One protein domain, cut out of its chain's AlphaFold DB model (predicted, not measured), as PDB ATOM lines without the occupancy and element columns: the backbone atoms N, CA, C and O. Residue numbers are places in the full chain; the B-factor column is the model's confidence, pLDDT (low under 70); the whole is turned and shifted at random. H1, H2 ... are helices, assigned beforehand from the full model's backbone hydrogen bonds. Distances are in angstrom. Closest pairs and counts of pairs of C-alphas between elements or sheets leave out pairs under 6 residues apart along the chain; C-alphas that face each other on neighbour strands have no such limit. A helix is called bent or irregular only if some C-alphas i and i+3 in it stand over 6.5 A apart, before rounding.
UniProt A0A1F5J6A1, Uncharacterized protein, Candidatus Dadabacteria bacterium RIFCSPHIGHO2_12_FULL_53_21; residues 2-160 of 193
ATOM      1  N   GLU A   2    -122.871  10.908  86.220       62.28
ATOM      2  CA  GLU A   2    -121.973  12.071  86.039       62.28
ATOM      3  C   GLU A   2    -122.131  13.197  87.086       62.28
ATOM      4  O   GLU A   2    -121.142  13.746  87.543       62.28
ATOM      5  N   ILE A   3    -123.341  13.517  87.565       62.22
ATOM      6  CA  ILE A   3    -123.526  14.633  88.525       62.22
ATOM      7  C   ILE A   3    -122.857  14.362  89.887       62.22
ATOM      8  O   ILE A   3    -122.313  15.270  90.512       62.22
ATOM      9  N   ARG A   4    -122.862  13.102  90.353       66.00
ATOM     10  CA  ARG A   4    -122.189  12.736  91.612       66.00
ATOM     11  C   ARG A   4    -120.668  12.841  91.488       66.00
ATOM     12  O   ARG A   4    -120.046  13.264  92.458       66.00
ATOM     13  N   SER A   5    -120.093  12.514  90.326       76.75
ATOM     14  CA  SER A   5    -118.654  12.687  90.105       76.75
ATOM     15  C   SER A   5    -118.292  14.168  90.005       76.75
ATOM     16  O   SER A   5    -117.366  14.596  90.680       76.75
ATOM     17  N   VAL A   6    -119.078  14.981  89.287       79.62
ATOM     18  CA  VAL A   6    -118.881  16.444  89.199       79.62
ATOM     19  C   VAL A   6    -118.864  17.098  90.577       79.62
ATOM     20  O   VAL A   6    -117.995  17.919  90.856       79.62
ATOM     21  N   HIS A   7    -119.782  16.703  91.461       81.06
ATOM     22  CA  HIS A   7    -119.787  17.203  92.833       81.06
ATOM     23  C   HIS A   7    -118.505  16.849  93.592       81.06
ATOM     24  O   HIS A   7    -117.950  17.697  94.284       81.06
ATOM     25  N   GLN A   8    -118.040  15.605  93.473       86.31
ATOM     26  CA  GLN A   8    -116.822  15.155  94.145       86.31
ATOM     27  C   GLN A   8    -115.592  15.908  93.639       86.31
ATOM     28  O   GLN A   8    -114.762  16.304  94.450       86.31
ATOM     29  N   ILE A   9    -115.515  16.160  92.332       87.00
ATOM     30  CA  ILE A   9    -114.424  16.911  91.701       87.00
ATOM     31  C   ILE A   9    -114.434  18.361  92.177       87.00
ATOM     32  O   ILE A   9    -113.433  18.847  92.687       87.00
ATOM     33  N   ALA A  10    -115.580  19.038  92.086       87.50
ATOM     34  CA  ALA A  10    -115.698  20.427  92.519       87.50
ATOM     35  C   ALA A  10    -115.379  20.590  94.011       87.50
ATOM     36  O   ALA A  10    -114.688  21.524  94.402       87.50
ATOM     37  N   LYS A  11    -115.838  19.644  94.840       90.25
ATOM     38  CA  LYS A  11    -115.517  19.613  96.265       90.25
ATOM     39  C   LYS A  11    -114.017  19.409  96.507       90.25
ATOM     40  O   LYS A  11    -113.453  20.151  97.301       90.25
ATOM     41  N   ARG A  12    -113.385  18.450  95.819       91.38
ATOM     42  CA  ARG A  12    -111.935  18.195  95.894       91.38
ATOM     43  C   ARG A  12    -111.145  19.454  95.543       91.38
ATOM     44  O   ARG A  12    -110.280  19.864  96.307       91.38
ATOM     45  N   GLU A  13    -111.479  20.107  94.431       92.38
ATOM     46  CA  GLU A  13    -110.771  21.325  94.022       92.38
ATOM     47  C   GLU A  13    -111.033  22.505  94.957       92.38
ATOM     48  O   GLU A  13    -110.122  23.285  95.225       92.38
ATOM     49  N   TRP A  14    -112.238  22.624  95.519       93.94
ATOM     50  CA  TRP A  14    -112.516  23.632  96.539       93.94
ATOM     51  C   TRP A  14    -111.700  23.413  97.818       93.94
ATOM     52  O   TRP A  14    -111.212  24.372  98.413       93.94
ATOM     53  N   GLU A  15    -111.542  22.162  98.252       93.25
ATOM     54  CA  GLU A  15    -110.699  21.811  99.399       93.25
ATOM     55  C   GLU A  15    -109.227  22.156  99.118       93.25
ATOM     56  O   GLU A  15    -108.587  22.781  99.961       93.25
ATOM     57  N   ASN A  16    -108.730  21.886  97.906       93.00
ATOM     58  CA  ASN A  16    -107.381  22.284  97.480       93.00
ATOM     59  C   ASN A  16    -107.185  23.813  97.491       93.00
ATOM     60  O   ASN A  16    -106.167  24.313  97.974       93.00
ATOM     61  N   ILE A  17    -108.170  24.571  96.993       94.50
ATOM     62  CA  ILE A  17    -108.160  26.042  97.046       94.50
ATOM     63  C   ILE A  17    -108.170  26.520  98.500       94.50
ATOM     64  O   ILE A  17    -107.425  27.429  98.852       94.50
ATOM     65  N   SER A  18    -108.982  25.895  99.355       94.38
ATOM     66  CA  SER A  18    -109.083  26.260 100.773       94.38
ATOM     67  C   SER A  18    -107.738  26.125 101.486       94.38
ATOM     68  O   SER A  18    -107.384  27.004 102.262       94.38
ATOM     69  N   VAL A  19    -106.982  25.060 101.193       93.38
ATOM     70  CA  VAL A  19    -105.616  24.874 101.710       93.38
ATOM     71  C   VAL A  19    -104.680  25.946 101.155       93.38
ATOM     72  O   VAL A  19    -103.979  26.604 101.914       93.38
ATOM     73  N   SER A  20    -104.720  26.189  99.842       93.31
ATOM     74  CA  SER A  20    -103.852  27.181  99.187       93.31
ATOM     75  C   SER A  20    -104.068  28.608  99.708       93.31
ATOM     76  O   SER A  20    -103.148  29.421  99.689       93.31
ATOM     77  N   LEU A  21    -105.280  28.918 100.173       95.25
ATOM     78  CA  LEU A  21    -105.682  30.238 100.665       95.25
ATOM     79  C   LEU A  21    -105.807  30.307 102.193       95.25
ATOM     80  O   LEU A  21    -106.348  31.287 102.705       95.25
ATOM     81  N   GLU A  22    -105.321  29.311 102.937       94.75
ATOM     82  CA  GLU A  22    -105.579  29.212 104.381       94.75
ATOM     83  C   GLU A  22    -105.102  30.441 105.173       94.75
ATOM     84  O   GLU A  22    -105.748  30.857 106.137       94.75
ATOM     85  N   LEU A  23    -104.009  31.072 104.728       95.56
ATOM     86  CA  LEU A  23    -103.463  32.281 105.345       95.56
ATOM     87  C   LEU A  23    -104.188  33.571 104.928       95.56
ATOM     88  O   LEU A  23    -104.003  34.601 105.575       95.56
ATOM     89  N   CYS A  24    -105.000  33.529 103.870       95.62
ATOM     90  CA  CYS A  24    -105.832  34.651 103.432       95.62
ATOM     91  C   CYS A  24    -107.122  34.745 104.259       95.62
ATOM     92  O   CYS A  24    -107.669  35.832 104.437       95.62
ATOM     93  N   GLY A  25    -107.612  33.611 104.765       95.00
ATOM     94  CA  GLY A  25    -108.818  33.522 105.581       95.00
ATOM     95  C   GLY A  25    -109.649  32.276 105.280       95.00
ATOM     96  O   GLY A  25    -109.283  31.418 104.482       95.00
ATOM     97  N   ASN A  26    -110.806  32.166 105.934       94.06
ATOM     98  CA  ASN A  26    -111.691  31.013 105.780       94.06
ATOM     99  C   ASN A  26    -112.735  31.249 104.679       94.06
ATOM    100  O   ASN A  26    -113.653  32.048 104.855       94.06
ATOM    101  N   ILE A  27    -112.649  30.483 103.591       94.19
ATOM    102  CA  ILE A  27    -113.598  30.543 102.465       94.19
ATOM    103  C   ILE A  27    -114.854  29.676 102.670       94.19
ATOM    104  O   ILE A  27    -115.753  29.628 101.829       94.19
ATOM    105  N   GLY A  28    -114.961  28.986 103.803       91.75
ATOM    106  CA  GLY A  28    -116.099  28.141 104.145       91.75
ATOM    107  C   GLY A  28    -116.214  26.883 103.279       91.75
ATOM    108  O   GLY A  28    -115.325  26.515 102.514       91.75
ATOM    109  N   LYS A  29    -117.344  26.185 103.416       88.69
ATOM    110  CA  LYS A  29    -117.601  24.928 102.698       88.69
ATOM    111  C   LYS A  29    -118.099  25.186 101.280       88.69
ATOM    112  O   LYS A  29    -118.831  26.149 101.042       88.69
ATOM    113  N   PHE A  30    -117.762  24.286 100.364       81.31
ATOM    114  CA  PHE A  30    -118.321  24.301  99.020       81.31
ATOM    115  C   PHE A  30    -119.833  24.036  99.054       81.31
ATOM    116  O   PHE A  30    -120.281  23.070  99.675       81.31
ATOM    117  N   ASP A  31    -120.609  24.887  98.381       81.44
ATOM    118  CA  ASP A  31    -122.058  24.735  98.223       81.44
ATOM    119  C   ASP A  31    -122.374  24.542  96.742       81.44
ATOM    120  O   ASP A  31    -122.561  25.502  95.998       81.44
ATOM    121  N   LEU A  32    -122.406  23.279  96.315       71.31
ATOM    122  CA  LEU A  32    -122.640  22.924  94.920       71.31
ATOM    123  C   LEU A  32    -123.993  23.432  94.409       71.31
ATOM    124  O   LEU A  32    -124.078  23.829  93.254       71.31
ATOM    125  N   VAL A  33    -125.045  23.399  95.232       70.12
ATOM    126  CA  VAL A  33    -126.411  23.713  94.780       70.12
ATOM    127  C   VAL A  33    -126.487  25.178  94.379       70.12
ATOM    128  O   VAL A  33    -126.823  25.488  93.238       70.12
ATOM    129  N   ARG A  34    -126.049  26.062  95.279       73.69
ATOM    130  CA  ARG A  34    -125.979  27.502  95.015       73.69
ATOM    131  C   ARG A  34    -125.080  27.826  93.820       73.69
ATOM    132  O   ARG A  34    -125.326  28.793  93.105       73.69
ATOM    133  N   TYR A  35    -124.019  27.051  93.625       68.69
ATOM    134  CA  TYR A  35    -123.025  27.319  92.591       68.69
ATOM    135  C   TYR A  35    -123.470  26.852  91.198       68.69
ATOM    136  O   TYR A  35    -123.294  27.573  90.219       68.69
ATOM    137  N   ILE A  36    -124.131  25.693  91.114       67.44
ATOM    138  CA  ILE A  36    -124.749  25.181  89.881       67.44
ATOM    139  C   ILE A  36    -125.839  26.127  89.368       67.44
ATOM    140  O   ILE A  36    -125.937  26.335  88.161       67.44
ATOM    141  N   GLU A  37    -126.651  26.691  90.264       72.38
ATOM    142  CA  GLU A  37    -127.705  27.642  89.891       72.38
ATOM    143  C   GLU A  37    -127.142  28.922  89.264       72.38
ATOM    144  O   GLU A  37    -127.764  29.495  88.371       72.38
ATOM    145  N   LYS A  38    -125.964  29.359  89.718       75.44
ATOM    146  CA  LYS A  38    -125.310  30.573  89.227       75.44
ATOM    147  C   LYS A  38    -124.537  30.356  87.926       75.44
ATOM    148  O   LYS A  38    -124.582  31.222  87.064       75.44
ATOM    149  N   GLU A  39    -123.844  29.226  87.781       77.38
ATOM    150  CA  GLU A  39    -122.872  29.011  86.698       77.38
ATOM    151  C   GLU A  39    -123.059  27.637  86.018       77.38
ATOM    152  O   GLU A  39    -122.260  26.712  86.208       77.38
ATOM    153  N   PRO A  40    -124.092  27.451  85.172       78.38
ATOM    154  CA  PRO A  40    -124.372  26.161  84.525       78.38
ATOM    155  C   PRO A  40    -123.234  25.685  83.605       78.38
ATOM    156  O   PRO A  40    -123.020  24.482  83.428       78.38
ATOM    157  N   GLN A  41    -122.460  26.622  83.050       85.88
ATOM    158  CA  GLN A  41    -121.306  26.333  82.202       85.88
ATOM    159  C   GLN A  41    -120.160  25.664  82.986       85.88
ATOM    160  O   GLN A  41    -119.374  24.905  82.410       85.88
ATOM    161  N   LEU A  42    -120.098  25.859  84.306       85.25
ATOM    162  CA  LEU A  42    -119.107  25.218  85.162       85.25
ATOM    163  C   LEU A  42    -119.249  23.698  85.179       85.25
ATOM    164  O   LEU A  42    -118.239  23.008  85.116       85.25
ATOM    165  N   ILE A  43    -120.473  23.157  85.209       85.81
ATOM    166  CA  ILE A  43    -120.690  21.699  85.200       85.81
ATOM    167  C   ILE A  43    -120.046  21.082  83.960       85.81
ATOM    168  O   ILE A  43    -119.334  20.083  84.050       85.81
ATOM    169  N   ARG A  44    -120.277  21.694  82.794       88.62
ATOM    170  CA  ARG A  44    -119.716  21.222  81.528       88.62
ATOM    171  C   ARG A  44    -118.188  21.245  81.560       88.62
ATOM    172  O   ARG A  44    -117.567  20.276  81.125       88.62
ATOM    173  N   ASN A  45    -117.598  22.315  82.092       91.75
ATOM    174  CA  ASN A  45    -116.147  22.429  82.218       91.75
ATOM    175  C   ASN A  45    -115.573  21.465  83.269       91.75
ATOM    176  O   ASN A  45    -114.555  20.850  83.000       91.75
ATOM    177  N   LEU A  46    -116.240  21.217  84.399       91.06
ATOM    178  CA  LEU A  46    -115.820  20.211  85.387       91.06
ATOM    179  C   LEU A  46    -115.782  18.800  84.785       91.06
ATOM    180  O   LEU A  46    -114.819  18.065  84.991       91.06
ATOM    181  N   ILE A  47    -116.803  18.429  84.004       90.00
ATOM    182  CA  ILE A  47    -116.832  17.143  83.288       90.00
ATOM    183  C   ILE A  47    -115.697  17.074  82.262       90.00
ATOM    184  O   ILE A  47    -115.037  16.043  82.138       90.00
ATOM    185  N   GLY A  48    -115.498  18.148  81.493       91.81
ATOM    186  CA  GLY A  48    -114.458  18.209  80.468       91.81
ATOM    187  C   GLY A  48    -113.049  18.159  81.056       91.81
ATOM    188  O   GLY A  48    -112.218  17.413  80.547       91.81
ATOM    189  N   MET A  49    -112.815  18.880  82.153       92.31
ATOM    190  CA  MET A  49    -111.574  18.864  82.922       92.31
ATOM    191  C   MET A  49    -111.252  17.441  83.378       92.31
ATOM    192  O   MET A  49    -110.217  16.909  82.998       92.31
ATOM    193  N   GLU A  50    -112.160  16.777  84.099       91.81
ATOM    194  CA  GLU A  50    -111.904  15.429  84.629       91.81
ATOM    195  C   GLU A  50    -111.599  14.404  83.531       91.81
ATOM    196  O   GLU A  50    -110.726  13.556  83.692       91.81
ATOM    197  N   LYS A  51    -112.281  14.500  82.384       91.94
ATOM    198  CA  LYS A  51    -112.016  13.618  81.237       91.94
ATOM    199  C   LYS A  51    -110.613  13.807  80.654       91.94
ATOM    200  O   LYS A  51    -110.098  12.869  80.054       91.94
ATOM    201  N   LYS A  52    -110.024  14.996  80.796       93.81
ATOM    202  CA  LYS A  52    -108.733  15.370  80.201       93.81
ATOM    203  C   LYS A  52    -107.554  15.302  81.171       93.81
ATOM    204  O   LYS A  52    -106.427  15.215  80.693       93.81
ATOM    205  N   ILE A  53    -107.798  15.277  82.486       90.75
ATOM    206  CA  ILE A  53    -106.750  15.173  83.520       90.75
ATOM    207  C   ILE A  53    -105.719  14.067  83.223       90.75
ATOM    208  O   ILE A  53    -104.530  14.349  83.322       90.75
ATOM    209  N   PRO A  54    -106.096  12.835  82.818       92.44
ATOM    210  CA  PRO A  54    -105.105  11.777  82.601       92.44
ATOM    211  C   PRO A  54    -104.083  12.063  81.492       92.44
ATOM    212  O   PRO A  54    -103.012  11.466  81.495       92.44
ATOM    213  N   GLU A  55    -104.425  12.922  80.529       94.62
ATOM    214  CA  GLU A  55    -103.600  13.205  79.347       94.62
ATOM    215  C   GLU A  55    -102.928  14.580  79.425       94.62
ATOM    216  O   GLU A  55    -101.773  14.724  79.033       94.62
ATOM    217  N   TYR A  56    -103.639  15.581  79.948       91.94
ATOM    218  CA  TYR A  56    -103.215  16.984  79.934       91.94
ATOM    219  C   TYR A  56    -103.034  17.584  81.330       91.94
ATOM    220  O   TYR A  56    -102.712  18.768  81.438       91.94
ATOM    221  N   ASP A  57    -103.271  16.805  82.389       90.62
ATOM    222  CA  ASP A  57    -103.370  17.309  83.759       90.62
ATOM    223  C   ASP A  57    -104.331  18.521  83.808       90.62
ATOM    224  O   ASP A  57    -105.425  18.479  83.228       90.62
ATOM    225  N   TYR A  58    -103.933  19.629  84.434       92.62
ATOM    226  CA  TYR A  58    -104.696  20.874  84.437       92.62
ATOM    227  C   TYR A  58    -104.407  21.820  83.266       92.62
ATOM    228  O   TYR A  58    -105.031  22.880  83.207       92.62
ATOM    229  N   LEU A  59    -103.549  21.471  82.302       92.00
ATOM    230  CA  LEU A  59    -103.235  22.330  81.151       92.00
ATOM    231  C   LEU A  59    -104.341  22.269  80.082       92.00
ATOM    232  O   LEU A  59    -104.148  21.833  78.949       92.00
ATOM    233  N   THR A  60    -105.550  22.694  80.450       92.25
ATOM    234  CA  THR A  60    -106.724  22.693  79.572       92.25
ATOM    235  C   THR A  60    -107.569  23.944  79.770       92.25
ATOM    236  O   THR A  60    -107.644  24.504  80.864       92.25
ATOM    237  N   ARG A  61    -108.288  24.352  78.716       91.88
ATOM    238  CA  ARG A  61    -109.250  25.462  78.789       91.88
ATOM    239  C   ARG A  61    -110.355  25.202  79.817       91.88
ATOM    240  O   ARG A  61    -110.808  26.130  80.480       91.88
ATOM    241  N   GLU A  62    -110.795  23.952  79.949       92.94
ATOM    242  CA  GLU A  62    -111.813  23.564  80.923       92.94
ATOM    243  C   GLU A  62    -111.326  23.740  82.363       92.94
ATOM    244  O   GLU A  62    -112.035  24.349  83.164       92.94
ATOM    245  N   ALA A  63    -110.111  23.280  82.680       93.44
ATOM    246  CA  ALA A  63    -109.496  23.517  83.985       93.44
ATOM    247  C   ALA A  63    -109.327  25.017  84.249       93.44
ATOM    248  O   ALA A  63    -109.681  25.499  85.325       93.44
ATOM    249  N   ALA A  64    -108.867  25.771  83.245       93.31
ATOM    250  CA  ALA A  64    -108.677  27.210  83.365       93.31
ATOM    251  C   ALA A  64    -109.986  27.934  83.721       93.31
ATOM    252  O   ALA A  64    -110.009  28.807  84.593       93.31
ATOM    253  N   TYR A  65    -111.094  27.540  83.092       92.25
ATOM    254  CA  TYR A  65    -112.415  28.064  83.423       92.25
ATOM    255  C   TYR A  65    -112.831  27.687  84.851       92.25
ATOM    256  O   TYR A  65    -113.237  28.557  85.620       92.25
ATOM    257  N   VAL A  66    -112.696  26.408  85.227       92.62
ATOM    258  CA  VAL A  66    -113.074  25.918  86.562       92.62
ATOM    259  C   VAL A  66    -112.332  26.674  87.659       92.62
ATOM    260  O   VAL A  66    -112.967  27.206  88.566       92.62
ATOM    261  N   PHE A  67    -111.006  26.772  87.568       94.38
ATOM    262  CA  PHE A  67    -110.212  27.457  88.585       94.38
ATOM    263  C   PHE A  67    -110.426  28.973  88.590       94.38
ATOM    264  O   PHE A  67    -110.306  29.581  89.651       94.38
ATOM    265  N   THR A  68    -110.813  29.578  87.458       93.38
ATOM    266  CA  THR A  68    -111.203  30.996  87.425       93.38
ATOM    267  C   THR A  68    -112.450  31.233  88.265       93.38
ATOM    268  O   THR A  68    -112.447  32.108  89.130       93.38
ATOM    269  N   GLU A  69    -113.502  30.441  88.049       92.38
ATOM    270  CA  GLU A  69    -114.756  30.605  88.787       92.38
ATOM    271  C   GLU A  69    -114.577  30.263  90.269       92.38
ATOM    272  O   GLU A  69    -114.929  31.072  91.131       92.38
ATOM    273  N   LEU A  70    -113.957  29.120  90.594       93.25
ATOM    274  CA  LEU A  70    -113.740  28.747  91.995       93.25
ATOM    275  C   LEU A  70    -112.848  29.763  92.728       93.25
ATOM    276  O   LEU A  70    -113.143  30.120  93.867       93.25
ATOM    277  N   GLY A  71    -111.795  30.268  92.073       94.88
ATOM    278  CA  GLY A  71    -110.934  31.314  92.624       94.88
ATOM    279  C   GLY A  71    -111.668  32.643  92.827       94.88
ATOM    280  O   GLY A  71    -111.486  33.292  93.855       94.88
ATOM    281  N   LYS A  72    -112.555  33.022  91.898       94.19
ATOM    282  CA  LYS A  72    -113.442  34.188  92.038       94.19
ATOM    283  C   LYS A  72    -114.366  34.038  93.243       94.19
ATOM    284  O   LYS A  72    -114.401  34.927  94.084       94.19
ATOM    285  N   GLU A  73    -115.068  32.915  93.378       93.62
ATOM    286  CA  GLU A  73    -115.944  32.676  94.535       93.62
ATOM    287  C   GLU A  73    -115.151  32.680  95.849       93.62
ATOM    288  O   GLU A  73    -115.611  33.242  96.841       93.62
ATOM    289  N   ALA A  74    -113.947  32.101  95.872       95.38
ATOM    290  CA  ALA A  74    -113.069  32.172  97.036       95.38
ATOM    291  C   ALA A  74    -112.706  33.628  97.382       95.38
ATOM    292  O   ALA A  74    -112.849  34.031  98.534       95.38
ATOM    293  N   GLY A  75    -112.319  34.435  96.389       96.38
ATOM    294  CA  GLY A  75    -112.035  35.860  96.562       96.38
ATOM    295  C   GLY A  75    -113.230  36.651  97.102       96.38
ATOM    296  O   GLY A  75    -113.075  37.420  98.050       96.38
ATOM    297  N   GLU A  76    -114.433  36.419  96.568       95.38
ATOM    298  CA  GLU A  76    -115.665  37.055  97.058       95.38
ATOM    299  C   GLU A  76    -115.948  36.679  98.522       95.38
ATOM    300  O   GLU A  76    -116.312  37.532  99.331       95.38
ATOM    301  N   ARG A  77    -115.726  35.414  98.907       95.00
ATOM    302  CA  ARG A  77    -115.909  34.958 100.297       95.00
ATOM    303  C   ARG A  77    -114.872  35.505 101.269       95.00
ATOM    304  O   ARG A  77    -115.185  35.650 102.447       95.00
ATOM    305  N   LEU A  78    -113.676  35.822 100.785       96.38
ATOM    306  CA  LEU A  78    -112.654  36.531 101.557       96.38
ATOM    307  C   LEU A  78    -112.913  38.047 101.630       96.38
ATOM    308  O   LEU A  78    -112.217  38.744 102.363       96.38
ATOM    309  N   GLY A  79    -113.925  38.557 100.919       96.06
ATOM    310  CA  GLY A  79    -114.373  39.948 101.005       96.06
ATOM    311  C   GLY A  79    -113.930  40.854  99.855       96.06
ATOM    312  O   GLY A  79    -114.081  42.073  99.970       96.06
ATOM    313  N   LEU A  80    -113.404  40.306  98.755       96.38
ATOM    314  CA  LEU A  80    -113.151  41.093  97.545       96.38
ATOM    315  C   LEU A  80    -114.466  41.452  96.833       96.38
ATOM    316  O   LEU A  80    -115.428  40.683  96.828       96.38
ATOM    317  N   THR A  81    -114.495  42.613  96.181       95.31
ATOM    318  CA  THR A  81    -115.546  43.004  95.238       95.31
ATOM    319  C   THR A  81    -115.544  42.051  94.051       95.31
ATOM    320  O   THR A  81    -114.514  41.476  93.706       95.31
ATOM    321  N   SER A  82    -116.686  41.900  93.380       91.25
ATOM    322  CA  SER A  82    -116.817  40.926  92.286       91.25
ATOM    323  C   SER A  82    -115.804  41.153  91.148       91.25
ATOM    324  O   SER A  82    -115.281  40.196  90.580       91.25
ATOM    325  N   GLU A  83    -115.455  42.410  90.849       89.50
ATOM    326  CA  GLU A  83    -114.445  42.744  89.832       89.50
ATOM    327  C   GLU A  83    -113.034  42.296  90.236       89.50
ATOM    328  O   GLU A  83    -112.358  41.607  89.468       89.50
ATOM    329  N   LEU A  84    -112.605  42.628  91.459       91.31
ATOM    330  CA  LEU A  84    -111.298  42.220  91.978       91.31
ATOM    331  C   LEU A  84    -111.228  40.710  92.199       91.31
ATOM    332  O   LEU A  84    -110.212  40.095  91.892       91.31
ATOM    333  N   ALA A  85    -112.318  40.096  92.653       94.06
ATOM    334  CA  ALA A  85    -112.425  38.654  92.797       94.06
ATOM    335  C   ALA A  85    -112.305  37.940  91.443       94.06
ATOM    336  O   ALA A  85    -111.610  36.933  91.338       94.06
ATOM    337  N   LYS A  86    -112.911  38.478  90.376       91.25
ATOM    338  CA  LYS A  86    -112.771  37.938  89.016       91.25
ATOM    339  C   LYS A  86    -111.324  38.010  88.522       91.25
ATOM    340  O   LYS A  86    -110.831  37.041  87.946       91.25
ATOM    341  N   ALA A  87    -110.638  39.130  88.755       89.81
ATOM    342  CA  ALA A  87    -109.223  39.272  88.412       89.81
ATOM    343  C   ALA A  87    -108.333  38.325  89.241       89.81
ATOM    344  O   ALA A  87    -107.473  37.646  88.676       89.81
ATOM    345  N   PHE A  88    -108.594  38.201  90.545       93.81
ATOM    346  CA  PHE A  88    -107.910  37.260  91.432       93.81
ATOM    347  C   PHE A  88    -108.100  35.806  90.979       93.81
ATOM    348  O   PHE A  88    -107.124  35.072  90.845       93.81
ATOM    349  N   GLY A  89    -109.336  35.403  90.668       93.94
ATOM    350  CA  GLY A  89    -109.650  34.069  90.156       93.94
ATOM    351  C   GLY A  89    -108.953  33.766  88.830       93.94
ATOM    352  O   GLY A  89    -108.413  32.675  88.656       93.94
ATOM    353  N   GLY A  90    -108.882  34.744  87.922       91.44
ATOM    354  CA  GLY A  90    -108.110  34.618  86.684       91.44
ATOM    355  C   GLY A  90    -106.627  34.347  86.947       91.44
ATOM    356  O   GLY A  90    -106.060  33.424  86.369       91.44
ATOM    357  N   GLY A  91    -106.018  35.088  87.874       91.75
ATOM    358  CA  GLY A  91    -104.631  34.869  88.273       91.75
ATOM    359  C   GLY A  91    -104.389  33.519  88.951       91.75
ATOM    360  O   GLY A  91    -103.462  32.807  88.567       91.75
ATOM    361  N   TYR A  92    -105.268  33.116  89.878       93.56
ATOM    362  CA  TYR A  92    -105.245  31.783  90.496       93.56
ATOM    363  C   TYR A  92    -105.280  30.681  89.427       93.56
ATOM    364  O   TYR A  92    -104.517  29.716  89.473       93.56
ATOM    365  N   SER A  93    -106.150  30.840  88.430       93.56
ATOM    366  CA  SER A  93    -106.253  29.911  87.311       93.56
ATOM    367  C   SER A  93    -104.954  29.813  86.512       93.56
ATOM    368  O   SER A  93    -104.504  28.702  86.227       93.56
ATOM    369  N   TRP A  94    -104.302  30.939  86.205       90.69
ATOM    370  CA  TRP A  94    -103.038  30.941  85.462       90.69
ATOM    371  C   TRP A  94    -101.954  30.143  86.171       90.69
ATOM    372  O   TRP A  94    -101.310  29.302  85.550       90.69
ATOM    373  N   VAL A  95    -101.785  30.361  87.473       91.31
ATOM    374  CA  VAL A  95    -100.747  29.669  88.242       91.31
ATOM    375  C   VAL A  95    -101.064  28.191  88.438       91.31
ATOM    376  O   VAL A  95    -100.155  27.368  88.467       91.31
ATOM    377  N   ARG A  96    -102.352  27.830  88.522       91.44
ATOM    378  CA  ARG A  96    -102.782  26.440  88.704       91.44
ATOM    379  C   ARG A  96    -102.702  25.611  87.428       91.44
ATOM    380  O   ARG A  96    -102.448  24.413  87.500       91.44
ATOM    381  N   THR A  97    -102.970  26.226  86.284       91.38
ATOM    382  CA  THR A  97    -103.165  25.505  85.017       91.38
ATOM    383  C   THR A  97    -102.059  25.748  84.002       91.38
ATOM    384  O   THR A  97    -101.946  24.990  83.046       91.38
ATOM    385  N   GLY A  98    -101.283  26.826  84.148       86.88
ATOM    386  CA  GLY A  98    -100.392  27.325  83.099       86.88
ATOM    387  C   GLY A  98    -101.131  27.868  81.869       86.88
ATOM    388  O   GLY A  98    -100.495  28.252  80.889       86.88
ATOM    389  N   TRP A  99    -102.468  27.904  81.885       84.44
ATOM    390  CA  TRP A  99    -103.277  28.308  80.744       84.44
ATOM    391  C   TRP A  99    -103.513  29.818  80.752       84.44
ATOM    392  O   TRP A  99    -104.323  30.338  81.522       84.44
ATOM    393  N   PHE A 100    -102.834  30.528  79.855       75.56
ATOM    394  CA  PHE A 100    -102.944  31.977  79.728       75.56
ATOM    395  C   PHE A 100    -103.732  32.359  78.472       75.56
ATOM    396  O   PHE A 100    -103.201  32.377  77.362       75.56
ATOM    397  N   ASP A 101    -105.021  32.656  78.643       66.88
ATOM    398  CA  ASP A 101    -105.878  33.105  77.545       66.88
ATOM    399  C   ASP A 101    -105.895  34.643  77.463       66.88
ATOM    400  O   ASP A 101    -106.647  35.339  78.164       66.88
ATOM    401  N   LEU A 102    -104.996  35.171  76.631       59.75
ATOM    402  CA  LEU A 102    -104.885  36.599  76.332       59.75
ATOM    403  C   LEU A 102    -105.968  37.097  75.370       59.75
ATOM    404  O   LEU A 102    -106.240  38.295  75.351       59.75
ATOM    405  N   ILE A 103    -106.572  36.209  74.574       52.22
ATOM    406  CA  ILE A 103    -107.311  36.585  73.366       52.22
ATOM    407  C   ILE A 103    -108.678  35.911  73.391       52.22
ATOM    408  O   ILE A 103    -108.885  34.833  72.842       52.22
ATOM    409  N   ASN A 104    -109.641  36.567  74.028       47.12
ATOM    410  CA  ASN A 104    -111.050  36.193  73.900       47.12
ATOM    411  C   ASN A 104    -111.945  37.432  73.850       47.12
ATOM    412  O   ASN A 104    -112.991  37.488  74.493       47.12
ATOM    413  N   LEU A 105    -111.484  38.469  73.147       53.56
ATOM    414  CA  LEU A 105    -112.202  39.729  73.030       53.56
ATOM    415  C   LEU A 105    -112.128  40.210  71.583       53.56
ATOM    416  O   LEU A 105    -111.051  40.487  71.061       53.56
ATOM    417  N   GLU A 106    -113.292  40.265  70.947       52.44
ATOM    418  CA  GLU A 106    -113.514  41.021  69.721       52.44
ATOM    419  C   GLU A 106    -113.603  42.494  70.137       52.44
ATOM    420  O   GLU A 106    -114.648  42.965  70.585       52.44
ATOM    421  N   PHE A 107    -112.472  43.197  70.105       59.81
ATOM    422  CA  PHE A 107    -112.443  44.643  70.282       59.81
ATOM    423  C   PHE A 107    -112.254  45.299  68.920       59.81
ATOM    424  O   PHE A 107    -111.242  45.073  68.261       59.81
ATOM    425  N   ASP A 108    -113.207  46.142  68.532       64.44
ATOM    426  CA  ASP A 108    -113.092  46.969  67.325       64.44
ATOM    427  C   ASP A 108    -112.221  48.222  67.561       64.44
ATOM    428  O   ASP A 108    -111.869  48.927  66.615       64.44
ATOM    429  N   ASP A 109    -111.858  48.498  68.820       76.25
ATOM    430  CA  ASP A 109    -111.089  49.665  69.251       76.25
ATOM    431  C   ASP A 109    -109.709  49.249  69.798       76.25
ATOM    432  O   ASP A 109    -109.597  48.513  70.785       76.25
ATOM    433  N   LEU A 110    -108.658  49.740  69.135       75.38
ATOM    434  CA  LEU A 110    -107.256  49.479  69.464       75.38
ATOM    435  C   LEU A 110    -106.855  50.014  70.844       75.38
ATOM    436  O   LEU A 110    -106.110  49.339  71.548       75.38
ATOM    437  N   GLU A 111    -107.351  51.183  71.254       75.62
ATOM    438  CA  GLU A 111    -106.984  51.804  72.533       75.62
ATOM    439  C   GLU A 111    -107.594  51.025  73.706       75.62
ATOM    440  O   GLU A 111    -106.920  50.727  74.695       75.62
ATOM    441  N   ILE A 112    -108.852  50.594  73.560       75.00
ATOM    442  CA  ILE A 112    -109.528  49.737  74.546       75.00
ATOM    443  C   ILE A 112    -108.825  48.380  74.656       75.00
ATOM    444  O   ILE A 112    -108.630  47.862  75.762       75.00
ATOM    445  N   MET A 113    -108.423  47.802  73.521       75.12
ATOM    446  CA  MET A 113    -107.667  46.553  73.497       75.12
ATOM    447  C   MET A 113    -106.311  46.701  74.201       75.12
ATOM    448  O   MET A 113    -105.948  45.833  74.999       75.12
ATOM    449  N   GLU A 114    -105.574  47.785  73.945       75.81
ATOM    450  CA  GLU A 114    -104.280  48.058  74.579       75.81
ATOM    451  C   GLU A 114    -104.396  48.262  76.094       75.81
ATOM    452  O   GLU A 114    -103.622  47.657  76.843       75.81
ATOM    453  N   ASP A 115    -105.370  49.043  76.576       75.75
ATOM    454  CA  ASP A 115    -105.591  49.214  78.021       75.75
ATOM    455  C   ASP A 115    -105.956  47.876  78.678       75.75
ATOM    456  O   ASP A 115    -105.401  47.498  79.715       75.75
ATOM    457  N   HIS A 116    -106.828  47.092  78.035       76.50
ATOM    458  CA  HIS A 116    -107.216  45.779  78.535       76.50
ATOM    459  C   HIS A 116    -106.029  44.801  78.598       76.50
ATOM    460  O   HIS A 116    -105.838  44.121  79.614       76.50
ATOM    461  N   LEU A 117    -105.209  44.726  77.543       76.81
ATOM    462  CA  LEU A 117    -103.994  43.908  77.529       76.81
ATOM    463  C   LEU A 117    -103.012  44.367  78.609       76.81
ATOM    464  O   LEU A 117    -102.504  43.534  79.358       76.81
ATOM    465  N   THR A 118    -102.806  45.676  78.753       78.56
ATOM    466  CA  THR A 118    -101.925  46.251  79.778       78.56
ATOM    467  C   THR A 118    -102.357  45.820  81.175       78.56
ATOM    468  O   THR A 118    -101.534  45.319  81.941       78.56
ATOM    469  N   ARG A 119    -103.653  45.921  81.495       78.75
ATOM    470  CA  ARG A 119    -104.190  45.453  82.782       78.75
ATOM    471  C   ARG A 119    -104.007  43.951  82.965       78.75
ATOM    472  O   ARG A 119    -103.602  43.514  84.036       78.75
ATOM    473  N   LYS A 120    -104.266  43.139  81.936       79.38
ATOM    474  CA  LYS A 120    -104.072  41.682  82.011       79.38
ATOM    475  C   LYS A 120    -102.621  41.300  82.287       79.38
ATOM    476  O   LYS A 120    -102.388  40.430  83.123       79.38
ATOM    477  N   ILE A 121    -101.657  41.943  81.627       79.62
ATOM    478  CA  ILE A 121    -100.236  41.662  81.856       79.62
ATOM    479  C   ILE A 121     -99.791  42.225  83.214       79.62
ATOM    480  O   ILE A 121     -99.033  41.563  83.921       79.62
ATOM    481  N   PHE A 122    -100.316  43.377  83.639       85.12
ATOM    482  CA  PHE A 122    -100.121  43.891  84.997       85.12
ATOM    483  C   PHE A 122    -100.567  42.870  86.051       85.12
ATOM    484  O   PHE A 122     -99.781  42.504  86.922       85.12
ATOM    485  N   PHE A 123    -101.782  42.325  85.929       85.12
ATOM    486  CA  PHE A 123    -102.244  41.267  86.826       85.12
ATOM    487  C   PHE A 123    -101.371  40.019  86.720       85.12
ATOM    488  O   PHE A 123    -101.012  39.462  87.747       85.12
ATOM    489  N   PHE A 124    -100.968  39.600  85.516       82.56
ATOM    490  CA  PHE A 124    -100.067  38.455  85.341       82.56
ATOM    491  C   PHE A 124     -98.764  38.643  86.124       82.56
ATOM    492  O   PHE A 124     -98.307  37.731  86.805       82.56
ATOM    493  N   ARG A 125     -98.204  39.853  86.109       83.62
ATOM    494  CA  ARG A 125     -96.967  40.194  86.819       83.62
ATOM    495  C   ARG A 125     -97.063  40.135  88.333       83.62
ATOM    496  O   ARG A 125     -96.032  39.954  88.966       83.62
ATOM    497  N   LEU A 126     -98.259  40.222  88.908       86.88
ATOM    498  CA  LEU A 126     -98.450  39.986  90.342       86.88
ATOM    499  C   LEU A 126     -98.242  38.520  90.715       86.88
ATOM    500  O   LEU A 126     -97.769  38.226  91.805       86.88
ATOM    501  N   PHE A 127     -98.621  37.610  89.819       87.50
ATOM    502  CA  PHE A 127     -98.480  36.168  90.017       87.50
ATOM    503  C   PHE A 127     -97.128  35.648  89.489       87.50
ATOM    504  O   PHE A 127     -96.693  34.560  89.858       87.50
ATOM    505  N   PHE A 128     -96.450  36.425  88.640       85.00
ATOM    506  CA  PHE A 128     -95.133  36.110  88.076       85.00
ATOM    507  C   PHE A 128     -94.204  37.345  88.101       85.00
ATOM    508  O   PHE A 128     -93.885  37.913  87.042       85.00
ATOM    509  N   PRO A 129     -93.797  37.807  89.298       77.50
ATOM    510  CA  PRO A 129     -92.941  38.980  89.450       77.50
ATOM    511  C   PRO A 129     -91.542  38.772  88.848       77.50
ATOM    512  O   PRO A 129     -90.996  37.670  88.809       77.50
ATOM    513  N   LEU A 130     -90.941  39.853  88.340       68.38
ATOM    514  CA  LEU A 130     -89.571  39.813  87.823       68.38
ATOM    515  C   LEU A 130     -88.569  39.577  88.951       68.38
ATOM    516  O   LEU A 130     -88.624  40.260  89.966       68.38
ATOM    517  N   LYS A 131     -87.556  38.743  88.683       64.38
ATOM    518  CA  LYS A 131     -86.398  38.502  89.570       64.38
ATOM    519  C   LYS A 131     -86.733  37.781  90.884       64.38
ATOM    520  O   LYS A 131     -85.844  37.639  91.718       64.38
ATOM    521  N   GLU A 132     -87.958  37.296  91.039       65.19
ATOM    522  CA  GLU A 132     -88.367  36.414  92.129       65.19
ATOM    523  C   GLU A 132     -88.632  35.013  91.565       65.19
ATOM    524  O   GLU A 132     -89.167  34.869  90.464       65.19
ATOM    525  N   ASP A 133     -88.218  33.979  92.296       62.84
ATOM    526  CA  ASP A 133     -88.482  32.591  91.914       62.84
ATOM    527  C   ASP A 133     -89.844  32.166  92.469       62.84
ATOM    528  O   ASP A 133     -89.970  31.725  93.610       62.84
ATOM    529  N   PHE A 134     -90.890  32.362  91.668       65.31
ATOM    530  CA  PHE A 134     -92.227  31.855  91.963       65.31
ATOM    531  C   PHE A 134     -92.387  30.456  91.362       65.31
ATOM    532  O   PHE A 134     -93.002  30.268  90.309       65.31
ATOM    533  N   SER A 135     -91.834  29.445  92.037       69.00
ATOM    534  CA  SER A 135     -92.139  28.051  91.718       69.00
ATOM    535  C   SER A 135     -93.514  27.693  92.286       69.00
ATOM    536  O   SER A 135     -93.674  27.471  93.487       69.00
ATOM    537  N   TRP A 136     -94.530  27.653  91.427       84.81
ATOM    538  CA  TRP A 136     -95.899  27.309  91.812       84.81
ATOM    539  C   TRP A 136     -96.043  25.805  92.076       84.81
ATOM    540  O   TRP A 136     -96.501  25.043  91.228       84.81
ATOM    541  N   VAL A 137     -95.652  25.372  93.275       86.31
ATOM    542  CA  VAL A 137     -95.852  24.002  93.761       86.31
ATOM    543  C   VAL A 137     -96.998  24.017  94.764       86.31
ATOM    544  O   VAL A 137     -96.821  24.379  95.924       86.31
ATOM    545  N   PHE A 138     -98.191  23.634  94.314       84.75
ATOM    546  CA  PHE A 138     -99.418  23.711  95.120       84.75
ATOM    547  C   PHE A 138     -99.423  22.812  96.361       84.75
ATOM    548  O   PHE A 138    -100.175  23.078  97.291       84.75
ATOM    549  N   ASP A 139     -98.560  21.798  96.399       81.31
ATOM    550  CA  ASP A 139     -98.398  20.914  97.557       81.31
ATOM    551  C   ASP A 139     -97.304  21.406  98.531       81.31
ATOM    552  O   ASP A 139     -96.958  20.711  99.487       81.31
ATOM    553  N   SER A 140     -96.723  22.588  98.289       85.62
ATOM    554  CA  SER A 140     -95.687  23.183  99.141       85.62
ATOM    555  C   SER A 140     -96.268  24.220 100.110       85.62
ATOM    556  O   SER A 140     -97.228  24.899  99.756       85.62
ATOM    557  N   PRO A 141     -95.673  24.427 101.298       84.12
ATOM    558  CA  PRO A 141     -96.094  25.494 102.213       84.12
ATOM    559  C   PRO A 141     -95.995  26.903 101.606       84.12
ATOM    560  O   PRO A 141     -96.794  27.777 101.948       84.12
ATOM    561  N   ASP A 142     -95.051  27.112 100.684       88.31
ATOM    562  CA  ASP A 142     -94.763  28.410 100.064       88.31
ATOM    563  C   ASP A 142     -95.968  28.963  99.289       88.31
ATOM    564  O   ASP A 142     -96.158  30.180  99.211       88.31
ATOM    565  N   ILE A 143     -96.845  28.079  98.795       90.00
ATOM    566  CA  ILE A 143     -98.061  28.461  98.071       90.00
ATOM    567  C   ILE A 143     -98.953  29.396  98.894       90.00
ATOM    568  O   ILE A 143     -99.492  30.374  98.373       90.00
ATOM    569  N   THR A 144     -99.070  29.125 100.194       91.31
ATOM    570  CA  THR A 144     -99.971  29.851 101.093       91.31
ATOM    571  C   THR A 144     -99.456  31.259 101.368       91.31
ATOM    572  O   THR A 144    -100.237  32.210 101.414       91.31
ATOM    573  N   LEU A 145     -98.134  31.420 101.485       91.25
ATOM    574  CA  LEU A 145     -97.472  32.715 101.649       91.25
ATOM    575  C   LEU A 145     -97.574  33.553 100.372       91.25
ATOM    576  O   LEU A 145     -97.904  34.738 100.441       91.25
ATOM    577  N   ASN A 146     -97.362  32.926  99.215       91.44
ATOM    578  CA  ASN A 146     -97.481  33.574  97.914       91.44
ATOM    579  C   ASN A 146     -98.903  34.098  97.689       91.44
ATOM    580  O   ASN A 146     -99.091  35.279  97.387       91.44
ATOM    581  N   PHE A 147     -99.920  33.259  97.912       93.44
ATOM    582  CA  PHE A 147    -101.306  33.698  97.786       93.44
ATOM    583  C   PHE A 147    -101.705  34.739  98.824       93.44
ATOM    584  O   PHE A 147    -102.452  35.650  98.476       93.44
ATOM    585  N   LYS A 148    -101.188  34.667 100.057       94.38
ATOM    586  CA  LYS A 148    -101.410  35.705 101.070       94.38
ATOM    587  C   LYS A 148    -100.900  37.062 100.600       94.38
ATOM    588  O   LYS A 148    -101.654  38.029 100.634       94.38
ATOM    589  N   SER A 149     -99.660  37.123 100.113       92.81
ATOM    590  CA  SER A 149     -99.049  38.359  99.601       92.81
ATOM    591  C   SER A 149     -99.870  38.964  98.457       92.81
ATOM    592  O   SER A 149    -100.207  40.151  98.463       92.81
ATOM    593  N   ILE A 150    -100.281  38.124  97.500       93.75
ATOM    594  CA  ILE A 150    -101.118  38.550  96.375       93.75
ATOM    595  C   ILE A 150    -102.489  39.024  96.870       93.75
ATOM    596  O   ILE A 150    -102.949  40.098  96.490       93.75
ATOM    597  N   PHE A 151    -103.149  38.265  97.742       95.38
ATOM    598  CA  PHE A 151    -104.472  38.614  98.252       95.38
ATOM    599  C   PHE A 151    -104.465  39.919  99.063       95.38
ATOM    600  O   PHE A 151    -105.368  40.746  98.917       95.38
ATOM    601  N   GLU A 152    -103.433  40.145  99.881       94.75
ATOM    602  CA  GLU A 152    -103.233  41.402 100.610       94.75
ATOM    603  C   GLU A 152    -103.098  42.588  99.648       94.75
ATOM    604  O   GLU A 152    -103.673  43.649  99.905       94.75
ATOM    605  N   ARG A 153    -102.438  42.404  98.495       93.06
ATOM    606  CA  ARG A 153    -102.373  43.430  97.444       93.06
ATOM    607  C   ARG A 153    -103.757  43.751  96.877       93.06
ATOM    608  O   ARG A 153    -104.139  44.920  96.862       93.06
ATOM    609  N   PHE A 154    -104.539  42.742  96.490       94.06
ATOM    610  CA  PHE A 154    -105.916  42.942  96.009       94.06
ATOM    611  C   PHE A 154    -106.796  43.643  97.055       94.06
ATOM    612  O   PHE A 154    -107.525  44.582  96.738       94.06
ATOM    613  N   SER A 155    -106.679  43.232  98.317       94.25
ATOM    614  CA  SER A 155    -107.391  43.852  99.435       94.25
ATOM    615  C   SER A 155    -106.967  45.306  99.651       94.25
ATOM    616  O   SER A 155    -107.801  46.151  99.973       94.25
ATOM    617  N   SER A 156    -105.685  45.629  99.459       94.25
ATOM    618  CA  SER A 156    -105.198  47.005  99.572       94.25
ATOM    619  C   SER A 156    -105.799  47.913  98.496       94.25
ATOM    620  O   SER A 156    -106.293  48.983  98.829       94.25
ATOM    621  N   TRP A 157    -105.878  47.453  97.244       92.62
ATOM    622  CA  TRP A 157    -106.475  48.208  96.135       92.62
ATOM    623  C   TRP A 157    -107.964  48.468  96.308       92.62
ATOM    624  O   TRP A 157    -108.455  49.533  95.944       92.62
ATOM    625  N   GLN A 158    -108.685  47.516  96.898       92.75
ATOM    626  CA  GLN A 158    -110.090  47.713  97.230       92.75
ATOM    627  C   GLN A 158    -110.299  48.852  98.234       92.75
ATOM    628  O   GLN A 158    -111.264  49.605  98.124       92.75
ATOM    629  N   ASN A 159    -109.418  48.950  99.231       90.44
ATOM    630  CA  ASN A 159    -109.523  49.939 100.303       90.44
ATOM    631  C   ASN A 159    -108.858  51.280  99.944       90.44
ATOM    632  O   ASN A 159    -109.195  52.302 100.538       90.44
ATOM    633  N   ASP A 160    -107.939  51.276  98.976       90.19
ATOM    634  CA  ASP A 160    -107.253  52.449  98.438       90.19
ATOM    635  C   ASP A 160    -107.129  52.358  96.902       90.19
ATOM    636  O   ASP A 160    -106.110  51.887  96.378       90.19
TER     637      ASP A 160
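AT A GLANCE: This is residues 2 to 160 of the 193 residues of an uncharacterized protein of Candidatus Dadabacteria bacterium RIFCSPHIGHO2_12_FULL_53_21 (UniProt A0A1F5J6A1). Two closely packed, crossed helices, H4 and H5, make a hairpin at the core; H1 and H3 pack on H4, while H7 and residues 123 to 127 of H6 pack on H5. H1 and H7 meet as an L where H1 ends and H7 begins, and short H2 lies far out. The printed part has 159 residues with seven named helices, H1 to H7 in order, and no named strand: all helix. It is compact, with a radius of gyration of the C-alphas of 15.7 A, and spans 44 by 39 by 30 A.

HOW THE PARTS SIT: Start at H1, residues 2 to 20, the hub. With its residues 7 to 11 alone it only just touches H2, residues 32 to 38, with 3 pairs of C-alphas within 8 A; the closest C-alphas are those of His 7 and Leu 32, 6.7 A apart. Its residues 2 to 10 touch H3, residues 40 to 56; the closest C-alphas are Val 6 and Leu 46, 6.2 A. H3 is irregular, with C-alphas 51 and 54 7.3 A apart. H1 touches H4, residues 61 to 77, closest at C-alphas 14 and 70, 7.0 A. H4 forms a hairpin with H5, residues 82 to 97, at 44 degrees; C-alphas 71 and 89 are closest, 3.9 A. H5 touches H6, residues 110 to 127, closest at C-alphas 91 and 124, 6.5 A. H7, residues 142 to 159, touches H5 at a shallow tilt of 20 degrees, opposite ways, closest at C-alphas 84 and 154, 6.8 A. Each O i to N i+4 pair is within hydrogen-bond range in H1, H2, H4, H5 and H7, against 10 of 13 in H3 and 13 of 14 in H6.

IN THESE COORDINATES: Find C-alpha 2 at (-121.973, 12.071, 86.039); from there H1 runs 27.0 A. H3 spans 23.5 A, H4 24.4 A, H5 21.8 A and H6 26.0 A. H7 runs 26.1 A to C-alpha 159 at (-109.523, 49.939, 100.303).

THE WHOLE: The farthest C-alphas, Arg 4 and Glu 111, are 46.1 A apart. The printed part has no cut; H1 to H2, H5 to H6 and H6 to H7 are long links. Look for pLDDT under 70 at residues 2 to 4, 35 to 36, 101 to 108 and 130 to 135.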